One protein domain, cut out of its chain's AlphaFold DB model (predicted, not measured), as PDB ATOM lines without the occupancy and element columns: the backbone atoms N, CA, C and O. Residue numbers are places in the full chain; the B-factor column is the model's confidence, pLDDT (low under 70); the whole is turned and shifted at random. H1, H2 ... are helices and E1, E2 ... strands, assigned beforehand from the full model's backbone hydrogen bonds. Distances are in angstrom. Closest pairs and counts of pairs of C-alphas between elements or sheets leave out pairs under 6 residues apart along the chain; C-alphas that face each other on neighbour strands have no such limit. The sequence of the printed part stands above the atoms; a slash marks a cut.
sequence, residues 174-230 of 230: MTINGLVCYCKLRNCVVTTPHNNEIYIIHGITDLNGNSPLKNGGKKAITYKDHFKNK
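What this domain is: This is residues 174 to 230 of the 230 residues of an uncharacterized protein of Arachis hypogaea (UniProt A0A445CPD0). This is mostly loop, with little regular structure: a small hairpin of E2 and E3 and the separate strand E1 lie toward one end, the short helix H1 toward the other, and a long winding link joins E3 to H1. The 57 printed residues hold three named strands, then one named helix; under half are in named elements, class mixed. The whole is loose, radius of gyration of the C-alphas 12.9 A, and only just elongated, spanning 35 by 23 by 18 A.

Where its parts are: E2 is residues 189 to 191, 7.1 A long, with C-alpha 189 at (-39.483, 8.063, -34.776). E3 is residues 198 to 200, 7.1 A. E1 is residues 178 to 180, 6.5 A. H1 is residues 223 to 228, 8.7 A, ending at C-alpha 228 (-54.889, 0.890, -51.166).

How they stand to each other: E2 and E3 form an antiparallel hairpin, directions 143 degrees apart; N 190 and O 199 are 2.9 A apart, within hydrogen-bond range. E1 pairs with no named strand and is apart from E2, E3 and H1. E2 and H1 are apart. In H1 every O i to N i+4 pair is within hydrogen-bond range.

The domain as a whole: The farthest C-alphas, of Lys 184 and Lys 218, are 35.0 A apart. The printed part has no cut. The link from E3 to H1, 22 residues, is long. Residues 215 to 220 and 230 have pLDDT under 70.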
ATOM      1  N   MET A 174     -43.554  14.870 -48.048       82.94
ATOM      2  CA  MET A 174     -44.958  15.025 -47.683       82.94
ATOM      3  C   MET A 174     -45.370  13.949 -46.672       82.94
ATOM      4  O   MET A 174     -45.384  12.759 -46.992       82.94
ATOM      5  N   THR A 175     -45.755  14.375 -45.472       82.44
ATOM      6  CA  THR A 175     -46.383  13.532 -44.444       82.44
ATOM      7  C   THR A 175     -47.876  13.851 -44.336       82.44
ATOM      8  O   THR A 175     -48.351  14.835 -44.901       82.44
ATOM      9  N   ILE A 176     -48.634  13.059 -43.574       79.31
ATOM     10  CA  ILE A 176     -50.046  13.379 -43.289       79.31
ATOM     11  C   ILE A 176     -50.222  14.702 -42.528       79.31
ATOM     12  O   ILE A 176     -51.270  15.327 -42.635       79.31
ATOM     13  N   ASN A 177     -49.183  15.138 -41.812       77.88
ATOM     14  CA  ASN A 177     -49.175  16.352 -40.999       77.88
ATOM     15  C   ASN A 177     -48.518  17.536 -41.731       77.88
ATOM     16  O   ASN A 177     -48.245  18.561 -41.113       77.88
ATOM     17  N   GLY A 178     -48.239  17.396 -43.032       82.31
ATOM     18  CA  GLY A 178     -47.606  18.426 -43.855       82.31
ATOM     19  C   GLY A 178     -46.204  18.061 -44.334       82.31
ATOM     20  O   GLY A 178     -45.736  16.929 -44.180       82.31
ATOM     21  N   LEU A 179     -45.548  19.033 -44.965       83.44
ATOM     22  CA  LEU A 179     -44.187  18.899 -45.476       83.44
ATOM     23  C   LEU A 179     -43.180  18.898 -44.325       83.44
ATOM     24  O   LEU A 179     -43.245  19.738 -43.430       83.44
ATOM     25  N   VAL A 180     -42.243  17.953 -44.363       81.44
ATOM     26  CA  VAL A 180     -41.149  17.856 -43.397       81.44
ATOM     27  C   VAL A 180     -39.824  17.791 -44.141       81.44
ATOM     28  O   VAL A 180     -39.612  16.955 -45.019       81.44
ATOM     29  N   CYS A 181     -38.920  18.669 -43.729       80.44
ATOM     30  CA  CYS A 181     -37.562  18.764 -44.235       80.44
ATOM     31  C   CYS A 181     -36.797  17.449 -44.059       80.44
ATOM     32  O   CYS A 181     -36.806  16.852 -42.979       80.44
ATOM     33  N   TYR A 182     -36.087  17.017 -45.104       79.88
ATOM     34  CA  TYR A 182     -35.352  15.746 -45.128       79.88
ATOM     35  C   TYR A 182     -34.438  15.555 -43.906       79.88
ATOM     36  O   TYR A 182     -34.413  14.484 -43.295       79.88
ATOM     37  N   CYS A 183     -33.711  16.606 -43.508       79.06
ATOM     38  CA  CYS A 183     -32.769  16.541 -42.388       79.06
ATOM     39  C   CYS A 183     -33.448  16.225 -41.048       79.06
ATOM     40  O   CYS A 183     -32.825  15.615 -40.183       79.06
ATOM     41  N   LYS A 184     -34.729  16.585 -40.902       80.00
ATOM     42  CA  LYS A 184     -35.535  16.315 -39.711       80.00
ATOM     43  C   LYS A 184     -36.142  14.925 -39.689       80.00
ATOM     44  O   LYS A 184     -36.731  14.570 -38.687       80.00
ATOM     45  N   LEU A 185     -36.083  14.164 -40.779       81.94
ATOM     46  CA  LEU A 185     -36.615  12.801 -40.800       81.94
ATOM     47  C   LEU A 185     -35.549  11.764 -40.474       81.94
ATOM     48  O   LEU A 185     -35.878  10.652 -40.068       81.94
ATOM     49  N   ARG A 186     -34.268  12.099 -40.632       78.94
ATOM     50  CA  ARG A 186     -33.179  11.168 -40.342       78.94
ATOM     51  C   ARG A 186     -33.145  10.834 -38.848       78.94
ATOM     52  O   ARG A 186     -33.070  11.730 -38.018       78.94
ATOM     53  N   ASN A 187     -33.131   9.538 -38.527       78.56
ATOM     54  CA  ASN A 187     -33.147   9.011 -37.157       78.56
ATOM     55  C   ASN A 187     -34.390   9.410 -36.340       78.56
ATOM     56  O   ASN A 187     -34.369   9.312 -35.114       78.56
ATOM     57  N   CYS A 188     -35.474   9.824 -36.998       82.31
ATOM     58  CA  CYS A 188     -36.718  10.144 -36.312       82.31
ATOM     59  C   CYS A 188     -37.628   8.934 -36.153       82.31
ATOM     60  O   CYS A 188     -37.641   8.007 -36.968       82.31
ATOM     61  N   VAL A 189     -38.406   8.996 -35.078       83.81
ATOM     62  CA  VAL A 189     -39.483   8.063 -34.776       83.81
ATOM     63  C   VAL A 189     -40.738   8.537 -35.499       83.81
ATOM     64  O   VAL A 189     -41.118   9.702 -35.384       83.81
ATOM     65  N   VAL A 190     -41.376   7.647 -36.253       83.50
ATOM     66  CA  VAL A 190     -42.606   7.930 -37.001       83.50
ATOM     67  C   VAL A 190     -43.627   6.826 -36.788       83.50
ATOM     68  O   VAL A 190     -43.270   5.667 -36.593       83.50
ATOM     69  N   THR A 191     -44.901   7.177 -36.881       82.81
ATOM     70  CA  THR A 191     -46.002   6.215 -36.954       82.81
ATOM     71  C   THR A 191     -46.550   6.159 -38.363       82.81
ATOM     72  O   THR A 191     -46.576   7.168 -39.074       82.81
ATOM     73  N   THR A 192     -47.005   4.978 -38.783       81.44
ATOM     74  CA  THR A 192     -47.738   4.870 -40.050       81.44
ATOM     75  C   THR A 192     -49.235   4.735 -39.792       81.44
ATOM     76  O   THR A 192     -49.634   3.877 -39.004       81.44
ATOM     77  N   PRO A 193     -50.091   5.507 -40.485       78.38
ATOM     78  CA  PRO A 193     -51.544   5.410 -40.318       78.38
ATOM     79  C   PRO A 193     -52.126   4.042 -40.695       78.38
ATOM     80  O   PRO A 193     -53.246   3.717 -40.325       78.38
ATOM     81  N   HIS A 194     -51.391   3.243 -41.472       78.56
ATOM     82  CA  HIS A 194     -51.883   1.977 -42.017       78.56
ATOM     83  C   HIS A 194     -51.895   0.833 -40.998       78.56
ATOM     84  O   HIS A 194     -52.577  -0.165 -41.215       78.56
ATOM     85  N   ASN A 195     -51.103   0.928 -39.930       81.19
ATOM     86  CA  ASN A 195     -51.032  -0.103 -38.892       81.19
ATOM     87  C   ASN A 195     -50.810   0.443 -37.476       81.19
ATOM     88  O   ASN A 195     -50.802  -0.349 -36.543       81.19
ATOM     89  N   ASN A 196     -50.643   1.759 -37.316       76.38
ATOM     90  CA  ASN A 196     -50.335   2.424 -36.047       76.38
ATOM     91  C   ASN A 196     -49.053   1.920 -35.363       76.38
ATOM     92  O   ASN A 196     -48.850   2.157 -34.178       76.38
ATOM     93  N   GLU A 197     -48.169   1.263 -36.116       83.69
ATOM     94  CA  GLU A 197     -46.874   0.814 -35.619       83.69
ATOM     95  C   GLU A 197     -45.859   1.956 -35.656       83.69
ATOM     96  O   GLU A 197     -45.912   2.844 -36.521       83.69
ATOM     97  N   ILE A 198     -44.906   1.894 -34.727       84.56
ATOM     98  CA  ILE A 198     -43.789   2.829 -34.631       84.56
ATOM     99  C   ILE A 198     -42.588   2.306 -35.417       84.56
ATOM    100  O   ILE A 198     -42.171   1.155 -35.284       84.56
ATOM    101  N   TYR A 199     -41.978   3.198 -36.188       86.50
ATOM    102  CA  TYR A 199     -40.779   2.945 -36.971       86.50
ATOM    103  C   TYR A 199     -39.718   4.005 -36.706       86.50
ATOM    104  O   TYR A 199     -40.022   5.139 -36.347       86.50
ATOM    105  N   ILE A 200     -38.462   3.639 -36.950       85.25
ATOM    106  CA  ILE A 200     -37.338   4.573 -36.987       85.25
ATOM    107  C   ILE A 200     -36.910   4.724 -38.443       85.25
ATOM    108  O   ILE A 200     -36.620   3.730 -39.118       85.25
ATOM    109  N   ILE A 201     -36.842   5.960 -38.928       85.44
ATOM    110  CA  ILE A 201     -36.338   6.246 -40.272       85.44
ATOM    111  C   ILE A 201     -34.811   6.128 -40.260       85.44
ATOM    112  O   ILE A 201     -34.101   7.006 -39.770       85.44
ATOM    113  N   HIS A 202     -34.298   5.035 -40.827       77.50
ATOM    114  CA  HIS A 202     -32.855   4.832 -40.996       77.50
ATOM    115  C   HIS A 202     -32.286   5.582 -42.210       77.50
ATOM    116  O   HIS A 202     -31.117   5.958 -42.233       77.50
ATOM    117  N   GLY A 203     -33.121   5.807 -43.223       78.25
ATOM    118  CA  GLY A 203     -32.751   6.500 -44.445       78.25
ATOM    119  C   GLY A 203     -33.949   6.649 -45.370       78.25
ATOM    120  O   GLY A 203     -34.942   5.931 -45.244       78.25
ATOM    121  N   ILE A 204     -33.840   7.592 -46.296       79.94
ATOM    122  CA  ILE A 204     -34.829   7.833 -47.344       79.94
ATOM    123  C   ILE A 204     -34.171   7.434 -48.664       79.94
ATOM    124  O   ILE A 204     -33.062   7.868 -48.965       79.94
ATOM    125  N   THR A 205     -34.840   6.565 -49.414       82.00
ATOM    126  CA  THR A 205     -34.391   6.058 -50.718       82.00
ATOM    127  C   THR A 205     -35.078   6.802 -51.860       82.00
ATOM    128  O   THR A 205     -36.178   7.309 -51.657       82.00
ATOM    129  N   ASP A 206     -34.550   6.712 -53.081       82.25
ATOM    130  CA  ASP A 206     -35.160   7.281 -54.303       82.25
ATOM    131  C   ASP A 206     -36.424   6.534 -54.799       82.25
ATOM    132  O   ASP A 206     -36.786   6.571 -55.977       82.25
ATOM    133  N   LEU A 207     -37.103   5.812 -53.906       84.62
ATOM    134  CA  LEU A 207     -38.349   5.106 -54.189       84.62
ATOM    135  C   LEU A 207     -39.543   6.017 -53.901       84.62
ATOM    136  O   LEU A 207     -39.539   6.793 -52.949       84.62
ATOM    137  N   ASN A 208     -40.604   5.874 -54.692       86.12
ATOM    138  CA  ASN A 208     -41.867   6.572 -54.474       86.12
ATOM    139  C   ASN A 208     -43.051   5.596 -54.516       86.12
ATOM    140  O   ASN A 208     -42.892   4.398 -54.748       86.12
ATOM    141  N   GLY A 209     -44.268   6.104 -54.303       84.00
ATOM    142  CA  GLY A 209     -45.478   5.278 -54.260       84.00
ATOM    143  C   GLY A 209     -45.727   4.436 -55.521       84.00
ATOM    144  O   GLY A 209     -46.375   3.396 -55.426       84.00
ATOM    145  N   ASN A 210     -45.201   4.842 -56.681       89.12
ATOM    146  CA  ASN A 210     -45.339   4.107 -57.944       89.12
ATOM    147  C   ASN A 210     -44.220   3.073 -58.159       89.12
ATOM    148  O   ASN A 210     -44.284   2.292 -59.108       89.12
ATOM    149  N   SER A 211     -43.192   3.053 -57.309       89.38
ATOM    150  CA  SER A 211     -42.126   2.056 -57.377       89.38
ATOM    151  C   SER A 211     -42.665   0.649 -57.064       89.38
ATOM    152  O   SER A 211     -43.607   0.507 -56.274       89.38
ATOM    153  N   PRO A 212     -42.086  -0.410 -57.659       88.06
ATOM    154  CA  PRO A 212     -42.501  -1.782 -57.396       88.06
ATOM    155  C   PRO A 212     -42.122  -2.215 -55.973       88.06
ATOM    156  O   PRO A 212     -40.990  -2.013 -55.528       88.06
ATOM    157  N   LEU A 213     -43.057  -2.856 -55.272       85.56
ATOM    158  CA  LEU A 213     -42.827  -3.444 -53.956       85.56
ATOM    159  C   LEU A 213     -41.990  -4.725 -54.097       85.56
ATOM    160  O   LEU A 213     -42.379  -5.656 -54.806       85.56
ATOM    161  N   LYS A 214     -40.852  -4.803 -53.396       72.50
ATOM    162  CA  LYS A 214     -39.967  -5.983 -53.384       72.50
ATOM    163  C   LYS A 214     -40.554  -7.130 -52.541       72.50
ATOM    164  O   LYS A 214     -39.993  -7.493 -51.515       72.50
ATOM    165  N   ASN A 215     -41.666  -7.722 -52.977       62.78
ATOM    166  CA  ASN A 215     -42.215  -8.945 -52.380       62.78
ATOM    167  C   ASN A 215     -41.869 -10.146 -53.266       62.78
ATOM    168  O   ASN A 215     -42.438 -10.308 -54.344       62.78
ATOM    169  N   GLY A 216     -40.918 -10.968 -52.811       53.78
ATOM    170  CA  GLY A 216     -40.308 -12.084 -53.541       53.78
ATOM    171  C   GLY A 216     -41.270 -12.975 -54.340       53.78
ATOM    172  O   GLY A 216     -41.762 -13.979 -53.836       53.78
ATOM    173  N   GLY A 217     -41.467 -12.645 -55.620       53.22
ATOM    174  CA  GLY A 217     -41.945 -13.573 -56.650       53.22
ATOM    175  C   GLY A 217     -43.423 -13.511 -57.057       53.22
ATOM    176  O   GLY A 217     -43.830 -14.329 -57.878       53.22
ATOM    177  N   LYS A 218     -44.241 -12.566 -56.569       61.84
ATOM    178  CA  LYS A 218     -45.596 -12.333 -57.129       61.84
ATOM    179  C   LYS A 218     -45.638 -11.043 -57.954       61.84
ATOM    180  O   LYS A 218     -44.804 -10.164 -57.765       61.84
ATOM    181  N   LYS A 219     -46.586 -10.981 -58.903       65.62
ATOM    182  CA  LYS A 219     -46.830  -9.883 -59.865       65.62
ATOM    183  C   LYS A 219     -46.489  -8.521 -59.242       65.62
ATOM    184  O   LYS A 219     -47.000  -8.221 -58.167       65.62
ATOM    185  N   ALA A 220     -45.626  -7.739 -59.895       68.56
ATOM    186  CA  ALA A 220     -45.133  -6.472 -59.359       68.56
ATOM    187  C   ALA A 220     -46.304  -5.516 -59.067       68.56
ATOM    188  O   ALA A 220     -46.903  -4.964 -59.987       68.56
ATOM    189  N   ILE A 221     -46.650  -5.362 -57.789       85.56
ATOM    190  CA  ILE A 221     -47.588  -4.348 -57.295       85.56
ATOM    191  C   ILE A 221     -46.790  -3.127 -56.846       85.56
ATOM    192  O   ILE A 221     -45.675  -3.267 -56.338       85.56
ATOM    193  N   THR A 222     -47.333  -1.929 -57.044       89.56
ATOM    194  CA  THR A 222     -46.701  -0.699 -56.549       89.56
ATOM    195  C   THR A 222     -46.933  -0.539 -55.043       89.56
ATOM    196  O   THR A 222     -47.876  -1.121 -54.496       89.56
ATOM    197  N   TYR A 223     -46.111   0.262 -54.356       87.81
ATOM    198  CA  TYR A 223     -46.352   0.606 -52.943       87.81
ATOM    199  C   TYR A 223     -47.752   1.206 -52.739       87.81
ATOM    200  O   TYR A 223     -48.469   0.818 -51.818       87.81
ATOM    201  N   LYS A 224     -48.169   2.114 -53.629       87.69
ATOM    202  CA  LYS A 224     -49.479   2.772 -53.575       87.69
ATOM    203  C   LYS A 224     -50.624   1.771 -53.705       87.69
ATOM    204  O   LYS A 224     -51.575   1.847 -52.935       87.69
ATOM    205  N   ASP A 225     -50.538   0.834 -54.644       88.06
ATOM    206  CA  ASP A 225     -51.598  -0.158 -54.847       88.06
ATOM    207  C   ASP A 225     -51.648  -1.182 -53.711       88.06
ATOM    208  O   ASP A 225     -52.732  -1.600 -53.309       88.06
ATOM    209  N   HIS A 226     -50.495  -1.556 -53.149       86.31
ATOM    210  CA  HIS A 226     -50.434  -2.449 -51.992       86.31
ATOM    211  C   HIS A 226     -51.197  -1.881 -50.786       86.31
ATOM    212  O   HIS A 226     -52.001  -2.591 -50.191       86.31
ATOM    213  N   PHE A 227     -50.977  -0.608 -50.442       84.12
ATOM    214  CA  PHE A 227     -51.627   0.022 -49.283       84.12
ATOM    215  C   PHE A 227     -53.047   0.536 -49.553       84.12
ATOM    216  O   PHE A 227     -53.757   0.843 -48.606       84.12
ATOM    217  N   LYS A 228     -53.481   0.622 -50.817       84.81
ATOM    218  CA  LYS A 228     -54.889   0.890 -51.166       84.81
ATOM    219  C   LYS A 228     -55.790  -0.334 -51.033       84.81
ATOM    220  O   LYS A 228     -56.978  -0.180 -50.788       84.81
ATOM    221  N   ASN A 229     -55.242  -1.520 -51.284       73.69
ATOM    222  CA  ASN A 229     -55.991  -2.776 -51.341       73.69
ATOM    223  C   ASN A 229     -55.928  -3.571 -50.024       73.69
ATOM    224  O   ASN A 229     -56.234  -4.763 -50.019       73.69
ATOM    225  N   LYS A 230     -55.474  -2.935 -48.943       64.06
ATOM    226  CA  LYS A 230     -55.321  -3.507 -47.608       64.06
ATOM    227  C   LYS A 230     -56.238  -2.762 -46.651       64.06
ATOM    228  O   LYS A 230     -56.839  -3.448 -45.802       64.06
TER     229      LYS A 230